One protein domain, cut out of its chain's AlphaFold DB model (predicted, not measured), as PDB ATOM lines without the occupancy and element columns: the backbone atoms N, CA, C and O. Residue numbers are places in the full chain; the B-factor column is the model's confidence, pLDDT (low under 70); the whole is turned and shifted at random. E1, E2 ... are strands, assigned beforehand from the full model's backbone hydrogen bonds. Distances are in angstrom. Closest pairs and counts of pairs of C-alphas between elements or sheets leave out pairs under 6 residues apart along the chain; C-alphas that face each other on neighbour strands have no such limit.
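This is residues 7 to 49 of the 64 residues of an uncharacterized protein of Sphingomonas hengshuiensis (UniProt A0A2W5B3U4). Two small antiparallel sheets follow each other end to end: a three-stranded sheet of E2, E1 and E5 makes one end, and the hairpin E3 and E4 carries on from it, with the loop of residues 23 to 32 at the far end. The join is loose, E2 running on into E3. The printed part has 43 residues, with five named strands in the order E1 to E5 and no named helix; the class is all strand, and the larger sheet's order is E2, E1, E5. The whole is loose, with a radius of gyration of the C-alphas of 11.9 A, and elongated, spanning 36 by 23 by 15 A.

Start at E1, residues 7 to 11, the inner strand. Antiparallel to it at 151 degrees is edge strand E5, residues 44 to 48; C-alphas 9 and 45 face each other at 4.7 A, and N 46 and O 8 are 2.8 A apart, within hydrogen-bond range. The other edge strand, E2, residues 14 to 16, forms a hairpin with E1, antiparallel at 128 degrees; look for N 16 and O 9, 2.8 A apart, within hydrogen-bond range. E2 runs on into E3, residues 18 to 22, at 35 degrees across one residue. E3 forms a hairpin with E4, residues 33 to 36, antiparallel at 159 degrees, with N 19 and O 35 within hydrogen-bond range at 2.8 A. E4 and E5 are apart.

Find C-alpha 7 at (126.995, 166.161, 167.042); from there E1 runs 13.6 A. E5 runs 12.8 A to C-alpha 48 at (129.193, 165.260, 160.635). E2 covers 6.5 A, E3 11.3 A and E4 10.1 A.

The two C-alphas farthest apart, those of Thr 13 and Cys 27, are 36.4 A apart. The printed part has no cut and no long link. Its mean pLDDT is 94.2, and no printed residue is under 70.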
ATOM      1  N   ILE A   7     127.123 164.795 166.537       94.50
ATOM      2  CA  ILE A   7     126.995 166.161 167.042       94.50
ATOM      3  C   ILE A   7     128.176 166.403 167.970       94.50
ATOM      4  O   ILE A   7     128.286 165.735 168.998       94.50
ATOM      5  N   ASP A   8     128.999 167.381 167.617       95.25
ATOM      6  CA  ASP A   8     130.088 167.880 168.446       95.25
ATOM      7  C   ASP A   8     129.819 169.349 168.778       95.25
ATOM      8  O   ASP A   8     129.320 170.107 167.938       95.25
ATOM      9  N   VAL A   9     130.146 169.765 169.999       97.50
ATOM     10  CA  VAL A   9     130.106 171.176 170.394       97.50
ATOM     11  C   VAL A   9     131.526 171.657 170.628       97.50
ATOM     12  O   VAL A   9     132.315 170.975 171.278       97.50
ATOM     13  N   VAL A  10     131.848 172.830 170.090       96.88
ATOM     14  CA  VAL A  10     133.166 173.454 170.209       96.88
ATOM     15  C   VAL A  10     133.038 174.828 170.857       96.88
ATOM     16  O   VAL A  10     132.271 175.673 170.385       96.88
ATOM     17  N   ASP A  11     133.832 175.050 171.901       96.00
ATOM     18  CA  ASP A  11     134.064 176.342 172.545       96.00
ATOM     19  C   ASP A  11     135.456 176.854 172.140       96.00
ATOM     20  O   ASP A  11     136.496 176.333 172.562       96.00
ATOM     21  N   GLY A  12     135.481 177.832 171.232       92.00
ATOM     22  CA  GLY A  12     136.711 178.324 170.611       92.00
ATOM     23  C   GLY A  12     137.459 177.222 169.851       92.00
ATOM     24  O   GLY A  12     137.102 176.891 168.723       92.00
ATOM     25  N   THR A  13     138.516 176.673 170.453       92.81
ATOM     26  CA  THR A  13     139.328 175.575 169.890       92.81
ATOM     27  C   THR A  13     139.177 174.254 170.644       92.81
ATOM     28  O   THR A  13     139.891 173.297 170.343       92.81
ATOM     29  N   HIS A  14     138.293 174.188 171.642       94.62
ATOM     30  CA  HIS A  14     138.134 173.022 172.509       94.62
ATOM     31  C   HIS A  14     136.787 172.341 172.287       94.62
ATOM     32  O   HIS A  14     135.752 172.997 172.239       94.62
ATOM     33  N   GLY A  15     136.798 171.011 172.194       95.75
ATOM     34  CA  GLY A  15     135.569 170.223 172.217       95.75
ATOM     35  C   GLY A  15     134.937 170.221 173.610       95.75
ATOM     36  O   GLY A  15     135.642 170.095 174.614       95.75
ATOM     37  N   VAL A  16     133.613 170.327 173.665       97.38
ATOM     38  CA  VAL A  16     132.809 170.221 174.886       97.38
ATOM     39  C   VAL A  16     132.262 168.800 174.983       97.38
ATOM     40  O   VAL A  16     131.613 168.307 174.061       97.38
ATOM     41  N   ALA A  17     132.529 168.126 176.101       97.00
ATOM     42  CA  ALA A  17     131.994 166.793 176.343       97.00
ATOM     43  C   ALA A  17     130.476 166.854 176.569       97.00
ATOM     44  O   ALA A  17     129.972 167.745 177.252       97.00
ATOM     45  N   SER A  18     129.755 165.882 176.013       97.12
ATOM     46  CA  SER A  18     128.345 165.691 176.354       97.12
ATOM     47  C   SER A  18     128.208 165.147 177.774       97.12
ATOM     48  O   SER A  18     129.083 164.432 178.268       97.12
ATOM     49  N   VAL A  19     127.110 165.510 178.431       97.56
ATOM     50  CA  VAL A  19     126.818 165.145 179.824       97.56
ATOM     51  C   VAL A  19     125.655 164.164 179.945       97.56
ATOM     52  O   VAL A  19     125.602 163.427 180.924       97.56
ATOM     53  N   ASP A  20     124.757 164.107 178.952       96.88
ATOM     54  CA  ASP A  20     123.678 163.113 178.893       96.88
ATOM     55  C   ASP A  20     123.218 162.826 177.450       96.88
ATOM     56  O   ASP A  20     123.508 163.563 176.498       96.88
ATOM     57  N   HIS A  21     122.504 161.712 177.275       94.81
ATOM     58  CA  HIS A  21     122.057 161.191 175.994       94.81
ATOM     59  C   HIS A  21     120.664 160.544 176.069       94.81
ATOM     60  O   HIS A  21     120.519 159.368 176.409       94.81
ATOM     61  N   GLY A  22     119.642 161.232 175.568       93.12
ATOM     62  CA  GLY A  22     118.252 160.760 175.585       93.12
ATOM     63  C   GLY A  22     117.689 160.329 174.228       93.12
ATOM     64  O   GLY A  22     118.324 160.473 173.179       93.12
ATOM     65  N   HIS A  23     116.459 159.815 174.248       92.38
ATOM     66  CA  HIS A  23     115.572 159.810 173.081       92.38
ATOM     67  C   HIS A  23     114.684 161.052 173.117       92.38
ATOM     68  O   HIS A  23     114.350 161.534 174.197       92.38
ATOM     69  N   GLY A  24     114.272 161.540 171.946       90.12
ATOM     70  CA  GLY A  24     113.299 162.625 171.876       90.12
ATOM     71  C   GLY A  24     111.952 162.251 172.511       90.12
ATOM     72  O   GLY A  24     111.634 161.061 172.615       90.12
ATOM     73  N   PRO A  25     111.127 163.244 172.890       91.44
ATOM     74  CA  PRO A  25     109.773 162.998 173.373       91.44
ATOM     75  C   PRO A  25     108.965 162.138 172.395       91.44
ATOM     76  O   PRO A  25     109.156 162.222 171.174       91.44
ATOM     77  N   ALA A  26     108.036 161.341 172.923       93.12
ATOM     78  CA  ALA A  26     107.165 160.499 172.109       93.12
ATOM     79  C   ALA A  26     106.478 161.326 171.007       93.12
ATOM     80  O   ALA A  26     106.018 162.441 171.246       93.12
ATOM     81  N   CYS A  27     106.440 160.777 169.791       91.56
ATOM     82  CA  CYS A  27     105.824 161.399 168.613       91.56
ATOM     83  C   CYS A  27     106.453 162.730 168.138       91.56
ATOM     84  O   CYS A  27     105.897 163.361 167.245       91.56
ATOM     85  N   SER A  28     107.615 163.148 168.659       91.94
ATOM     86  CA  SER A  28     108.292 164.387 168.219       91.94
ATOM     87  C   SER A  28     109.059 164.262 166.895       91.94
ATOM     88  O   SER A  28     109.383 165.264 166.268       91.94
ATOM     89  N   GLY A  29     109.412 163.039 166.486       89.06
ATOM     90  CA  GLY A  29     110.314 162.793 165.354       89.06
ATOM     91  C   GLY A  29     111.807 162.991 165.665       89.06
ATOM     92  O   GLY A  29     112.645 162.670 164.820       89.06
ATOM     93  N   ILE A  30     112.161 163.447 166.874       91.19
ATOM     94  CA  ILE A  30     113.551 163.584 167.327       91.19
ATOM     95  C   ILE A  30     114.109 162.200 167.675       91.19
ATOM     96  O   ILE A  30     113.680 161.554 168.632       91.19
ATOM     97  N   ARG A  31     115.099 161.742 166.902       88.25
ATOM     98  CA  ARG A  31     115.717 160.418 167.084       88.25
ATOM     99  C   ARG A  31     116.590 160.338 168.337       88.25
ATOM    100  O   ARG A  31     116.614 159.306 168.999       88.25
ATOM    101  N   LYS A  32     117.340 161.401 168.628       91.31
ATOM    102  CA  LYS A  32     118.349 161.445 169.690       91.31
ATOM    103  C   LYS A  32     118.403 162.845 170.292       91.31
ATOM    104  O   LYS A  32     118.301 163.817 169.550       91.31
ATOM    105  N   MET A  33     118.582 162.917 171.606       94.81
ATOM    106  CA  MET A  33     118.961 164.134 172.329       94.81
ATOM    107  C   MET A  33     120.361 163.944 172.913       94.81
ATOM    108  O   MET A  33     120.729 162.824 173.291       94.81
ATOM    109  N   VAL A  34     121.142 165.018 172.921       96.50
ATOM    110  CA  VAL A  34     122.493 165.066 173.477       96.50
ATOM    111  C   VAL A  34     122.609 166.371 174.237       96.50
ATOM    112  O   VAL A  34     122.369 167.437 173.669       96.50
ATOM    113  N   ASP A  35     122.986 166.258 175.498       97.25
ATOM    114  CA  ASP A  35     122.986 167.368 176.431       97.25
ATOM    115  C   ASP A  35     124.426 167.796 176.703       97.25
ATOM    116  O   ASP A  35     125.325 166.960 176.812       97.25
ATOM    117  N   PHE A  36     124.647 169.105 176.808       97.00
ATOM    118  CA  PHE A  36     125.953 169.707 177.068       97.00
ATOM    119  C   PHE A  36     125.803 170.760 178.163       97.00
ATOM    120  O   PHE A  36     124.861 171.557 178.124       97.00
ATOM    121  N   ASP A  37     126.738 170.786 179.109       95.81
ATOM    122  CA  ASP A  37     126.855 171.900 180.048       95.81
ATOM    123  C   ASP A  37     127.665 173.016 179.377       95.81
ATOM    124  O   ASP A  37     128.871 172.887 179.159       95.81
ATOM    125  N   LEU A  38     126.971 174.071 178.945       94.88
ATOM    126  CA  LEU A  38     127.557 175.142 178.146       94.88
ATOM    127  C   LEU A  38     127.860 176.359 179.026       94.88
ATOM    128  O   LEU A  38     126.923 176.959 179.568       94.88
ATOM    129  N   PRO A  39     129.128 176.804 179.118       90.69
ATOM    130  CA  PRO A  39     129.432 178.077 179.750       90.69
ATOM    131  C   PRO A  39     128.801 179.228 178.952       90.69
ATOM    132  O   PRO A  39     128.464 179.100 177.772       90.69
ATOM    133  N   ALA A  40     128.634 180.383 179.593       92.69
ATOM    134  CA  ALA A  40     128.106 181.559 178.915       92.69
ATOM    135  C   ALA A  40     129.038 181.983 177.767       92.69
ATOM    136  O   ALA A  40     130.219 182.238 177.992       92.69
ATOM    137  N   GLY A  41     128.502 182.092 176.552       93.31
ATOM    138  CA  GLY A  41     129.292 182.458 175.382       93.31
ATOM    139  C   GLY A  41     128.717 181.921 174.078       93.31
ATOM    140  O   GLY A  41     127.597 181.405 174.032       93.31
ATOM    141  N   THR A  42     129.502 182.075 173.014       95.75
ATOM    142  CA  THR A  42     129.190 181.551 171.683       95.75
ATOM    143  C   THR A  42     129.858 180.199 171.505       95.75
ATOM    144  O   THR A  42     131.074 180.097 171.620       95.75
ATOM    145  N   HIS A  43     129.061 179.203 171.130       96.81
ATOM    146  CA  HIS A  43     129.515 177.844 170.848       96.81
ATOM    147  C   HIS A  43     129.197 177.474 169.407       96.81
ATOM    148  O   HIS A  43     128.189 177.923 168.851       96.81
ATOM    149  N   VAL A  44     130.035 176.635 168.806       97.25
ATOM    150  CA  VAL A  44     129.793 176.084 167.471       97.25
ATOM    151  C   VAL A  44     129.259 174.669 167.615       97.25
ATOM    152  O   VAL A  44     129.891 173.825 168.243       97.25
ATOM    153  N   VAL A  45     128.112 174.400 166.996       96.56
ATOM    154  CA  VAL A  45     127.615 173.034 166.811       96.56
ATOM    155  C   VAL A  45     128.112 172.528 165.463       96.56
ATOM    156  O   VAL A  45     127.825 173.134 164.427       96.56
ATOM    157  N   GLN A  46     128.849 171.424 165.472       95.12
ATOM    158  CA  GLN A  46     129.316 170.747 164.269       95.12
ATOM    159  C   GLN A  46     128.506 169.474 164.050       95.12
ATOM    160  O   GLN A  46     128.290 168.688 164.971       95.12
ATOM    161  N   ILE A  47     128.065 169.274 162.808       93.00
ATOM    162  CA  ILE A  47     127.316 168.092 162.394       93.00
ATOM    163  C   ILE A  47     128.124 167.361 161.334       93.00
ATOM    164  O   ILE A  47     128.509 167.956 160.325       93.00
ATOM    165  N   THR A  48     128.383 166.074 161.552       92.62
ATOM    166  CA  THR A  48     129.193 165.260 160.635       92.62
ATOM    167  C   THR A  48     128.592 163.871 160.422       92.62
ATOM    168  O   THR A  48     127.750 163.400 161.187       92.62
ATOM    169  N   GLY A  49     128.998 163.196 159.343       91.56
ATOM    170  CA  GLY A  49     128.628 161.799 159.084       91.56
ATOM    171  C   GLY A  49     127.181 161.551 158.635       91.56
ATOM    172  O   GLY A  49     126.772 160.393 158.570       91.56
TER     173      GLY A  49